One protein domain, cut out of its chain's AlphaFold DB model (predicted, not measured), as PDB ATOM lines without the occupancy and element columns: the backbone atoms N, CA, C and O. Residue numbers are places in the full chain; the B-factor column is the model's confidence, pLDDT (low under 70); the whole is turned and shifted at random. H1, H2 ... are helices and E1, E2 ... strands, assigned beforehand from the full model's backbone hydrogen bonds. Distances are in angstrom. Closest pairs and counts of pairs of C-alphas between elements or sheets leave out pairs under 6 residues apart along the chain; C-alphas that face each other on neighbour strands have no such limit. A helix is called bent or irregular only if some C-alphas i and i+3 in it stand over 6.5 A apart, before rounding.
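What this domain is: This is residues 55 to 134 of the 134 residues of the protein "AgaS family protein" of Streptococcus ictaluri 707-05 (UniProt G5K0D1). A small three-stranded parallel sheet has the long helix H1 over one face, while the short helices H2 and H3 touch each other by the end of the sheet where E1 and E3 finish. The 80 printed residues hold three named helices and three named strands, in the order E1 H1 E2 H2 E3 H3; the class is mixed. The sheet's order is E2 E1 E3. The whole is compact, with a radius of gyration of the C-alphas of 12.6 A and spans of 34 by 28 by 17 A.

How they stand to each other: E1, residues 58 to 63, is the inner strand between E2, residues 88 to 92, and E3, residues 112 to 116. N 60 and O 89, at 2.8 A, and N 61 and O 113, at 2.9 A, are within hydrogen-bond range. H1, residues 66 to 82, makes two layers with the sheet, a helix on one face, at a height of 6.8 A over the sheet. It lies over E2, and the closest C-alphas are those of Gly 72 and Ser 92, 5.0 A apart. On the local plane it runs slantwise to E2, only just, at 30.1 degrees. E1, H1 and E2 form a strand-helix-strand unit, parallel neighbours with a helix between, with a right-handed crossover. E2, H2, residues 95 to 100, and E3 form a split one, with E1 between its strands, also right-handed. H2 only grazes the sheet, with residues 95 to 98. H2 touches H3, residues 124 to 131, at a steep tilt of 64 degrees; the closest C-alphas, of Thr 95 and Glu 125, are 6.2 A apart. H3 is not on the sheet. Every O i to N i+4 pair is within hydrogen-bond range in H2, 8 of 13 in H1 and 1 of 4 in H3, where 2 of 5 O i to N i+3 pairs are.

Where its parts are: E1 begins at C-alpha 58, (-30.867, -15.720, -15.660), and is 15.5 A long. H1 is 25.9 A long and irregular: C-alphas 74 and 77 are 7.0 A apart. E2, H2 and E3 measure 13.2 A, 8.4 A and 12.4 A. H3, 11.6 A long, ends at C-alpha 131, (-34.793, -35.690, -9.801).

The domain as a whole: The C-alphas of Gly 55 and Ser 120, the two farthest apart, are 36.1 A apart. The printed part has no cut; the link from H2 to E3 is long, with 11 residues. Residues 121 to 134 have pLDDT under 70.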
ATOM      1  N   GLY A  55     -35.064 -12.234 -22.659       92.62
ATOM      2  CA  GLY A  55     -34.933 -10.880 -22.110       92.62
ATOM      3  C   GLY A  55     -35.084 -10.778 -20.589       92.62
ATOM      4  O   GLY A  55     -34.872  -9.696 -20.038       92.62
ATOM      5  N   ASN A  56     -35.392 -11.879 -19.900       94.94
ATOM      6  CA  ASN A  56     -35.281 -11.959 -18.447       94.94
ATOM      7  C   ASN A  56     -33.826 -12.182 -18.025       94.94
ATOM      8  O   ASN A  56     -33.003 -12.691 -18.787       94.94
ATOM      9  N   LYS A  57     -33.510 -11.828 -16.777       96.31
ATOM     10  CA  LYS A  57     -32.226 -12.211 -16.188       96.31
ATOM     11  C   LYS A  57     -32.232 -13.693 -15.854       96.31
ATOM     12  O   LYS A  57     -33.211 -14.193 -15.310       96.31
ATOM     13  N   VAL A  58     -31.110 -14.351 -16.098       97.75
ATOM     14  CA  VAL A  58     -30.867 -15.720 -15.660       97.75
ATOM     15  C   VAL A  58     -30.363 -15.690 -14.229       97.75
ATOM     16  O   VAL A  58     -29.377 -15.024 -13.895       97.75
ATOM     17  N   ARG A  59     -31.035 -16.428 -13.362       97.44
ATOM     18  CA  ARG A  59     -30.591 -16.622 -11.994       97.44
ATOM     19  C   ARG A  59     -29.515 -17.697 -11.955       97.44
ATOM     20  O   ARG A  59     -29.745 -18.824 -12.369       97.44
ATOM     21  N   VAL A  60     -28.341 -17.353 -11.448       97.94
ATOM     22  CA  VAL A  60     -27.211 -18.264 -11.275       97.94
ATOM     23  C   VAL A  60     -27.112 -18.624  -9.803       97.94
ATOM     24  O   VAL A  60     -26.797 -17.765  -8.977       97.94
ATOM     25  N   ILE A  61     -27.371 -19.887  -9.480       97.94
ATOM     26  CA  ILE A  61     -27.242 -20.408  -8.119       97.94
ATOM     27  C   ILE A  61     -25.963 -21.233  -8.038       97.94
ATOM     28  O   ILE A  61     -25.845 -22.283  -8.668       97.94
ATOM     29  N   PHE A  62     -25.019 -20.779  -7.225       97.94
ATOM     30  CA  PHE A  62     -23.886 -21.580  -6.787       97.94
ATOM     31  C   PHE A  62     -24.322 -22.458  -5.621       97.94
ATOM     32  O   PHE A  62     -24.771 -21.941  -4.600       97.94
ATOM     33  N   THR A  63     -24.186 -23.774  -5.764       96.44
ATOM     34  CA  THR A  63     -24.636 -24.723  -4.746       96.44
ATOM     35  C   THR A  63     -23.572 -25.754  -4.416       96.44
ATOM     36  O   THR A  63     -22.844 -26.235  -5.278       96.44
ATOM     37  N   GLY A  64     -23.501 -26.129  -3.146       94.00
ATOM     38  CA  GLY A  64     -22.660 -27.211  -2.644       94.00
ATOM     39  C   GLY A  64     -23.034 -27.549  -1.204       94.00
ATOM     40  O   GLY A  64     -23.896 -26.899  -0.616       94.00
ATOM     41  N   SER A  65     -22.381 -28.557  -0.626       90.88
ATOM     42  CA  SER A  65     -22.526 -28.914   0.792       90.88
ATOM     43  C   SER A  65     -21.178 -28.829   1.508       90.88
ATOM     44  O   SER A  65     -20.136 -29.191   0.947       90.88
ATOM     45  N   GLY A  66     -21.181 -28.319   2.741       90.94
ATOM     46  CA  GLY A  66     -19.970 -28.121   3.536       90.94
ATOM     47  C   GLY A  66     -18.975 -27.192   2.837       90.94
ATOM     48  O   GLY A  66     -19.339 -26.129   2.345       90.94
ATOM     49  N   THR A  67     -17.705 -27.592   2.737       92.06
ATOM     50  CA  THR A  67     -16.666 -26.759   2.102       92.06
ATOM     51  C   THR A  67     -16.975 -26.408   0.642       92.06
ATOM     52  O   THR A  67     -16.534 -25.365   0.167       92.06
ATOM     53  N   SER A  68     -17.753 -27.228  -0.074       93.88
ATOM     54  CA  SER A  68     -18.152 -26.919  -1.452       93.88
ATOM     55  C   SER A  68     -19.124 -25.740  -1.544       93.88
ATOM     56  O   SER A  68     -19.069 -24.994  -2.516       93.88
ATOM     57  N   GLU A  69     -19.962 -25.517  -0.528       93.81
ATOM     58  CA  GLU A  69     -20.816 -24.323  -0.441       93.81
ATOM     59  C   GLU A  69     -19.969 -23.041  -0.383       93.81
ATOM     60  O   GLU A  69     -20.291 -22.017  -0.988       93.81
ATOM     61  N   TYR A  70     -18.821 -23.108   0.296       96.19
ATOM     62  CA  TYR A  70     -17.971 -21.940   0.515       96.19
ATOM     63  C   TYR A  70     -17.324 -21.417  -0.768       96.19
ATOM     64  O   TYR A  70     -16.914 -20.257  -0.798       96.19
ATOM     65  N   VAL A  71     -17.281 -22.219  -1.837       97.38
ATOM     66  CA  VAL A  71     -16.880 -21.747  -3.169       97.38
ATOM     67  C   VAL A  71     -17.832 -20.645  -3.633       97.38
ATOM     68  O   VAL A  71     -17.381 -19.538  -3.925       97.38
ATOM     69  N   GLY A  72     -19.143 -20.909  -3.607       97.31
ATOM     70  CA  GLY A  72     -20.180 -19.938  -3.956       97.31
ATOM     71  C   GLY A  72     -20.127 -18.701  -3.063       97.31
ATOM     72  O   GLY A  72     -20.077 -17.578  -3.565       97.31
ATOM     73  N   ASN A  73     -20.022 -18.898  -1.745       97.62
ATOM     74  CA  ASN A  73     -19.954 -17.793  -0.779       97.62
ATOM     75  C   ASN A  73     -18.731 -16.887  -1.014       97.62
ATOM     76  O   ASN A  73     -18.808 -15.680  -0.787       97.62
ATOM     77  N   SER A  74     -17.621 -17.450  -1.502       98.06
ATOM     78  CA  SER A  74     -16.391 -16.699  -1.779       98.06
ATOM     79  C   SER A  74     -16.474 -15.872  -3.066       98.06
ATOM     80  O   SER A  74     -15.967 -14.751  -3.102       98.06
ATOM     81  N   ILE A  75     -17.105 -16.396  -4.123       97.88
ATOM     82  CA  ILE A  75     -17.133 -15.745  -5.449       97.88
ATOM     83  C   ILE A  75     -18.364 -14.860  -5.673       97.88
ATOM     84  O   ILE A  75     -18.298 -13.883  -6.421       97.88
ATOM     85  N   CYS A  76     -19.487 -15.168  -5.019       97.94
ATOM     86  CA  CYS A  76     -20.763 -14.497  -5.250       97.94
ATOM     87  C   CYS A  76     -20.700 -12.975  -5.006       97.94
ATOM     88  O   CYS A  76     -21.165 -12.237  -5.877       97.94
ATOM     89  N   PRO A  77     -20.082 -12.452  -3.922       97.69
ATOM     90  CA  PRO A  77     -19.992 -11.004  -3.711       97.69
ATOM     91  C   PRO A  77     -19.241 -10.271  -4.829       97.69
ATOM     92  O   PRO A  77     -19.641  -9.182  -5.240       97.69
ATOM     93  N   TYR A  78     -18.172 -10.877  -5.357       98.25
ATOM     94  CA  TYR A  78     -17.423 -10.303  -6.472       98.25
ATOM     95  C   TYR A  78     -18.267 -10.271  -7.750       98.25
ATOM     96  O   TYR A  78     -18.335  -9.237  -8.410       98.25
ATOM     97  N   LEU A  79     -18.977 -11.356  -8.067       98.06
ATOM     98  CA  LEU A  79     -19.845 -11.421  -9.247       98.06
ATOM     99  C   LEU A  79     -21.052 -10.477  -9.142       98.06
ATOM    100  O   LEU A  79     -21.441  -9.852 -10.128       98.06
ATOM    101  N   GLN A  80     -21.597 -10.282  -7.941       96.81
ATOM    102  CA  GLN A  80     -22.631  -9.275  -7.680       96.81
ATOM    103  C   GLN A  80     -22.128  -7.833  -7.838       96.81
ATOM    104  O   GLN A  80     -22.941  -6.927  -8.030       96.81
ATOM    105  N   LEU A  81     -20.816  -7.601  -7.766       96.94
ATOM    106  CA  LEU A  81     -20.211  -6.292  -7.999       96.94
ATOM    107  C   LEU A  81     -19.814  -6.103  -9.469       96.94
ATOM    108  O   LEU A  81     -20.206  -5.103 -10.069       96.94
ATOM    109  N   ALA A  82     -19.057  -7.053 -10.018       97.19
ATOM    110  CA  ALA A  82     -18.286  -6.919 -11.253       97.19
ATOM    111  C   ALA A  82     -18.697  -7.888 -12.378       97.19
ATOM    112  O   ALA A  82     -18.200  -7.751 -13.493       97.19
ATOM    113  N   GLY A  83     -19.574  -8.858 -12.109       95.94
ATOM    114  CA  GLY A  83     -20.090  -9.768 -13.132       95.94
ATOM    115  C   GLY A  83     -21.074  -9.086 -14.087       95.94
ATOM    116  O   GLY A  83     -21.482  -7.936 -13.888       95.94
ATOM    117  N   ASP A  84     -21.509  -9.817 -15.112       96.94
ATOM    118  CA  ASP A  84     -22.545  -9.349 -16.033       96.94
ATOM    119  C   ASP A  84     -23.929  -9.366 -15.368       96.94
ATOM    120  O   ASP A  84     -24.715 -10.308 -15.454       96.94
ATOM    121  N   ARG A  85     -24.232  -8.271 -14.678       96.44
ATOM    122  CA  ARG A  85     -25.486  -8.084 -13.942       96.44
ATOM    123  C   ARG A  85     -26.641  -7.623 -14.823       96.44
ATOM    124  O   ARG A  85     -27.739  -7.402 -14.299       96.44
ATOM    125  N   LEU A  86     -26.406  -7.397 -16.118       96.50
ATOM    126  CA  LEU A  86     -27.478  -7.112 -17.068       96.50
ATOM    127  C   LEU A  86     -28.220  -8.401 -17.395       96.50
ATOM    128  O   LEU A  86     -29.447  -8.392 -17.351       96.50
ATOM    129  N   HIS A  87     -27.482  -9.491 -17.605       97.62
ATOM    130  CA  HIS A  87     -28.059 -10.786 -17.950       97.62
ATOM    131  C   HIS A  87     -28.174 -11.747 -16.766       97.62
ATOM    132  O   HIS A  87     -29.066 -12.587 -16.780       97.62
ATOM    133  N   PHE A  88     -27.350 -11.612 -15.720       98.06
ATOM    134  CA  PHE A  88     -27.325 -12.574 -14.615       98.06
ATOM    135  C   PHE A  88     -27.648 -11.970 -13.243       98.06
ATOM    136  O   PHE A  88     -27.354 -10.806 -12.946       98.06
ATOM    137  N   ARG A  89     -28.232 -12.796 -12.369       97.69
ATOM    138  CA  ARG A  89     -28.345 -12.565 -10.919       97.69
ATOM    139  C   ARG A  89     -27.631 -13.698 -10.189       97.69
ATOM    140  O   ARG A  89     -28.012 -14.844 -10.360       97.69
ATOM    141  N   PHE A  90     -26.625 -13.379  -9.380       98.31
ATOM    142  CA  PHE A  90     -25.791 -14.380  -8.708       98.31
ATOM    143  C   PHE A  90     -26.209 -14.585  -7.255       98.31
ATOM    144  O   PHE A  90     -26.340 -13.612  -6.505       98.31
ATOM    145  N   GLU A  91     -26.357 -15.845  -6.861       97.75
ATOM    146  CA  GLU A  91     -26.697 -16.273  -5.509       97.75
ATOM    147  C   GLU A  91     -25.861 -17.489  -5.104       97.75
ATOM    148  O   GLU A  91     -25.446 -18.285  -5.945       97.75
ATOM    149  N   SER A  92     -25.623 -17.637  -3.803       97.38
ATOM    150  CA  SER A  92     -25.001 -18.825  -3.222       97.38
ATOM    151  C   SER A  92     -25.980 -19.428  -2.229       97.38
ATOM    152  O   SER A  92     -26.381 -18.754  -1.281       97.38
ATOM    153  N   ILE A  93     -26.416 -20.657  -2.494       96.75
ATOM    154  CA  ILE A  93     -27.416 -21.363  -1.692       96.75
ATOM    155  C   ILE A  93     -26.905 -22.778  -1.467       96.75
ATOM    156  O   ILE A  93     -26.530 -23.464  -2.416       96.75
ATOM    157  N   ALA A  94     -26.877 -23.223  -0.215       95.19
ATOM    158  CA  ALA A  94     -26.413 -24.560   0.111       95.19
ATOM    159  C   ALA A  94     -27.320 -25.625  -0.517       95.19
ATOM    160  O   ALA A  94     -28.547 -25.508  -0.505       95.19
ATOM    161  N   THR A  95     -26.736 -26.727  -0.993       91.94
ATOM    162  CA  THR A  95     -27.522 -27.849  -1.533       91.94
ATOM    163  C   THR A  95     -28.452 -28.428  -0.463       91.94
ATOM    164  O   THR A  95     -29.537 -28.907  -0.775       91.94
ATOM    165  N   THR A  96     -28.059 -28.345   0.812       90.38
ATOM    166  CA  THR A  96     -28.891 -28.744   1.954       90.38
ATOM    167  C   THR A  96     -30.188 -27.949   2.036       90.38
ATOM    168  O   THR A  96     -31.223 -28.525   2.361       90.38
ATOM    169  N   ASP A  97     -30.155 -26.663   1.691       93.12
ATOM    170  CA  ASP A  97     -31.330 -25.792   1.716       93.12
ATOM    171  C   ASP A  97     -32.220 -26.073   0.502       93.12
ATOM    172  O   ASP A  97     -33.432 -26.255   0.643       93.12
ATOM    173  N   LEU A  98     -31.604 -26.207  -0.681       92.06
ATOM    174  CA  LEU A  98     -32.308 -26.536  -1.922       92.06
ATOM    175  C   LEU A  98     -33.070 -27.862  -1.818       92.06
ATOM    176  O   LEU A  98     -34.208 -27.946  -2.265       92.06
ATOM    177  N   VAL A  99     -32.463 -28.895  -1.228       90.56
ATOM    178  CA  VAL A  99     -33.099 -30.214  -1.080       90.56
ATOM    179  C   VAL A  99     -34.148 -30.214   0.034       90.56
ATOM    180  O   VAL A  99     -35.158 -30.906  -0.080       90.56
ATOM    181  N   ALA A 100     -33.945 -29.444   1.106       92.44
ATOM    182  CA  ALA A 100     -34.895 -29.385   2.215       92.44
ATOM    183  C   ALA A 100     -36.205 -28.669   1.848       92.44
ATOM    184  O   ALA A 100     -37.263 -29.032   2.366       92.44
ATOM    185  N   ALA A 101     -36.149 -27.655   0.978       92.81
ATOM    186  CA  ALA A 101     -37.321 -26.877   0.579       92.81
ATOM    187  C   ALA A 101     -37.204 -26.329  -0.859       92.81
ATOM    188  O   ALA A 101     -37.144 -25.112  -1.048       92.81
ATOM    189  N   PRO A 102     -37.204 -27.190  -1.894       91.56
ATOM    190  CA  PRO A 102     -36.985 -26.769  -3.281       91.56
ATOM    191  C   PRO A 102     -37.984 -25.705  -3.755       91.56
ATOM    192  O   PRO A 102     -37.606 -24.769  -4.454       91.56
ATOM    193  N   GLN A 103     -39.236 -25.769  -3.298       92.62
ATOM    194  CA  GLN A 103     -40.288 -24.806  -3.638       92.62
ATOM    195  C   GLN A 103     -40.030 -23.369  -3.148       92.62
ATOM    196  O   GLN A 103     -40.760 -22.456  -3.521       92.62
ATOM    197  N   TYR A 104     -39.040 -23.148  -2.276       93.69
ATOM    198  CA  TYR A 104     -38.630 -21.800  -1.863       93.69
ATOM    199  C   TYR A 104     -37.600 -21.181  -2.803       93.69
ATOM    200  O   TYR A 104     -37.354 -19.978  -2.727       93.69
ATOM    201  N   TYR A 105     -36.986 -21.997  -3.659       93.38
ATOM    202  CA  TYR A 105     -35.844 -21.597  -4.466       93.38
ATOM    203  C   TYR A 105     -36.050 -21.828  -5.959       93.38
ATOM    204  O   TYR A 105     -35.317 -21.220  -6.726       93.38
ATOM    205  N   PHE A 106     -36.993 -22.664  -6.394       91.50
ATOM    206  CA  PHE A 106     -37.265 -22.898  -7.816       91.50
ATOM    207  C   PHE A 106     -38.645 -22.375  -8.198       91.50
ATOM    208  O   PHE A 106     -39.639 -22.690  -7.543       91.50
ATOM    209  N   PHE A 107     -38.676 -21.577  -9.264       91.94
ATOM    210  CA  PHE A 107     -39.868 -20.920  -9.782       91.94
ATOM    211  C   PHE A 107     -39.947 -21.152 -11.292       91.94
ATOM    212  O   PHE A 107     -38.958 -20.947 -11.995       91.94
ATOM    213  N   ASP A 108     -41.112 -21.576 -11.781       88.38
ATOM    214  CA  ASP A 108     -41.312 -21.977 -13.184       88.38
ATOM    215  C   ASP A 108     -41.069 -20.833 -14.185       88.38
ATOM    216  O   ASP A 108     -40.763 -21.070 -15.353       88.38
ATOM    217  N   ASP A 109     -41.219 -19.585 -13.741       89.81
ATOM    218  CA  ASP A 109     -41.080 -18.374 -14.547       89.81
ATOM    219  C   ASP A 109     -39.700 -17.705 -14.433       89.81
ATOM    220  O   ASP A 109     -39.469 -16.672 -15.068       89.81
ATOM    221  N   GLU A 110     -38.763 -18.289 -13.675       91.69
ATOM    222  CA  GLU A 110     -37.413 -17.754 -13.494       91.69
ATOM    223  C   GLU A 110     -36.346 -18.667 -14.131       91.69
ATOM    224  O   GLU A 110     -35.971 -19.694 -13.551       91.69
ATOM    225  N   PRO A 111     -35.784 -18.286 -15.298       94.50
ATOM    226  CA  PRO A 111     -34.683 -19.018 -15.916       94.50
ATOM    227  C   PRO A 111     -33.521 -19.169 -14.932       94.50
ATOM    228  O   PRO A 111     -32.950 -18.176 -14.477       94.50
ATOM    229  N   THR A 112     -33.170 -20.411 -14.602       96.00
ATOM    230  CA  THR A 112     -32.198 -20.710 -13.547       96.00
ATOM    231  C   THR A 112     -31.064 -21.581 -14.079       96.00
ATOM    232  O   THR A 112     -31.287 -22.686 -14.565       96.00
ATOM    233  N   LEU A 113     -29.831 -21.094 -13.940       96.12
ATOM    234  CA  LEU A 113     -28.599 -21.854 -14.113       96.12
ATOM    235  C   LEU A 113     -28.099 -22.308 -12.740       96.12
ATOM    236  O   LEU A 113     -27.699 -21.494 -11.906       96.12
ATOM    237  N   LEU A 114     -28.072 -23.617 -12.518       96.06
ATOM    238  CA  LEU A 114     -27.529 -24.196 -11.297       96.06
ATOM    239  C   LEU A 114     -26.077 -24.641 -11.505       96.06
ATOM    240  O   LEU A 114     -25.792 -25.491 -12.345       96.06
ATOM    241  N   VAL A 115     -25.165 -24.112 -10.695       96.25
ATOM    242  CA  VAL A 115     -23.739 -24.456 -10.704       96.25
ATOM    243  C   VAL A 115     -23.427 -25.273  -9.455       96.25
ATOM    244  O   VAL A 115     -23.355 -24.739  -8.348       96.25
ATOM    245  N   SER A 116     -23.258 -26.584  -9.632       94.31
ATOM    246  CA  SER A 116     -23.076 -27.534  -8.529       94.31
ATOM    247  C   SER A 116     -21.602 -27.835  -8.251       94.31
ATOM    248  O   SER A 116     -20.889 -28.336  -9.118       94.31
ATOM    249  N   PHE A 117     -21.157 -27.600  -7.017       93.81
ATOM    250  CA  PHE A 117     -19.814 -27.906  -6.531       93.81
ATOM    251  C   PHE A 117     -19.813 -29.163  -5.656       93.81
ATOM    252  O   PHE A 117     -20.516 -29.240  -4.647       93.81
ATOM    253  N   ALA A 118     -18.966 -30.135  -6.001       89.88
ATOM    254  CA  ALA A 118     -18.751 -31.338  -5.203       89.88
ATOM    255  C   ALA A 118     -17.338 -31.902  -5.413       89.88
ATOM    256  O   ALA A 118     -16.862 -31.989  -6.540       89.88
ATOM    257  N   ARG A 119     -16.676 -32.349  -4.333       86.19
ATOM    258  CA  ARG A 119     -15.358 -33.015  -4.412       86.19
ATOM    259  C   ARG A 119     -15.455 -34.448  -4.941       86.19
ATOM    260  O   ARG A 119     -14.641 -34.865  -5.750       86.19
ATOM    261  N   SER A 120     -16.406 -35.226  -4.421       72.06
ATOM    262  CA  SER A 120     -16.555 -36.655  -4.736       72.06
ATOM    263  C   SER A 120     -17.676 -36.951  -5.732       72.06
ATOM    264  O   SER A 120     -17.806 -38.099  -6.138       72.06
ATOM    265  N   GLY A 121     -18.526 -35.968  -6.058       61.59
ATOM    266  CA  GLY A 121     -19.724 -36.147  -6.893       61.59
ATOM    267  C   GLY A 121     -20.802 -37.083  -6.317       61.59
ATOM    268  O   GLY A 121     -21.860 -37.222  -6.911       61.59
ATOM    269  N   ASN A 122     -20.557 -37.697  -5.153       58.12
ATOM    270  CA  ASN A 122     -21.363 -38.783  -4.579       58.12
ATOM    271  C   ASN A 122     -22.138 -38.375  -3.320       58.12
ATOM    272  O   ASN A 122     -22.605 -39.238  -2.578       58.12
ATOM    273  N   SER A 123     -22.240 -37.075  -3.029       50.31
ATOM    274  CA  SER A 123     -23.106 -36.620  -1.939       50.31
ATOM    275  C   SER A 123     -24.555 -36.935  -2.324       50.31
ATOM    276  O   SER A 123     -24.951 -36.549  -3.430       50.31
ATOM    277  N   PRO A 124     -25.355 -37.603  -1.468       54.16
ATOM    278  CA  PRO A 124     -26.775 -37.827  -1.729       54.16
ATOM    279  C   PRO A 124     -27.492 -36.541  -2.143       54.16
ATOM    280  O   PRO A 124     -28.331 -36.561  -3.030       54.16
ATOM    281  N   GLU A 125     -27.098 -35.411  -1.570       54.84
ATOM    282  CA  GLU A 125     -27.634 -34.079  -1.831       54.84
ATOM    283  C   GLU A 125     -27.272 -33.566  -3.237       54.84
ATOM    284  O   GLU A 125     -28.107 -32.954  -3.896       54.84
ATOM    285  N   SER A 126     -26.065 -33.859  -3.739       52.38
ATOM    286  CA  SER A 126     -25.634 -33.487  -5.098       52.38
ATOM    287  C   SER A 126     -26.286 -34.353  -6.182       52.38
ATOM    288  O   SER A 126     -26.506 -33.876  -7.291       52.38
ATOM    289  N   VAL A 127     -26.600 -35.618  -5.873       55.94
ATOM    290  CA  VAL A 127     -27.207 -36.572  -6.822       55.94
ATOM    291  C   VAL A 127     -28.737 -36.486  -6.821       55.94
ATOM    292  O   VAL A 127     -29.357 -36.577  -7.880       55.94
ATOM    293  N   SER A 128     -29.358 -36.272  -5.657       50.66
ATOM    294  CA  SER A 128     -30.824 -36.231  -5.519       50.66
ATOM    295  C   SER A 128     -31.455 -35.037  -6.235       50.66
ATOM    296  O   SER A 128     -32.630 -35.087  -6.587       50.66
ATOM    297  N   PHE A 129     -30.687 -33.976  -6.488       48.97
ATOM    298  CA  PHE A 129     -31.222 -32.741  -7.047       48.97
ATOM    299  C   PHE A 129     -31.688 -32.869  -8.512       48.97
ATOM    300  O   PHE A 129     -32.701 -32.282  -8.886       48.97
ATOM    301  N   ASN A 130     -31.051 -33.725  -9.323       48.72
ATOM    302  CA  ASN A 130     -31.464 -33.956 -10.718       48.72
ATOM    303  C   ASN A 130     -32.878 -34.555 -10.859       48.72
ATOM    304  O   ASN A 130     -33.426 -34.563 -11.956       48.72
ATOM    305  N   HIS A 131     -33.475 -35.058  -9.774       44.91
ATOM    306  CA  HIS A 131     -34.793 -35.690  -9.801       44.91
ATOM    307  C   HIS A 131     -35.971 -34.709  -9.662       44.91
ATOM    308  O   HIS A 131     -37.108 -35.115  -9.896       44.91
ATOM    309  N   TYR A 132     -35.716 -33.448  -9.289       43.19
ATOM    310  CA  TYR A 132     -36.748 -32.442  -8.991       43.19
ATOM    311  C   TYR A 132     -36.952 -31.392 -10.099       43.19
ATOM    312  O   TYR A 132     -37.776 -30.501  -9.936       43.19
ATOM    313  N   LEU A 133     -36.220 -31.496 -11.215       40.09
ATOM    314  CA  LEU A 133     -36.294 -30.580 -12.366       40.09
ATOM    315  C   LEU A 133     -37.078 -31.163 -13.567       40.09
ATOM    316  O   LEU A 133     -36.827 -30.775 -14.707       40.09
ATOM    317  N   CYS A 134     -37.988 -32.116 -13.333       37.03
ATOM    318  CA  CYS A 134     -38.917 -32.627 -14.353       37.03
ATOM    319  C   CYS A 134     -40.302 -32.002 -14.214       37.03
ATOM    320  O   CYS A 134     -40.830 -32.029 -13.080       37.03
TER     321      CYS A 134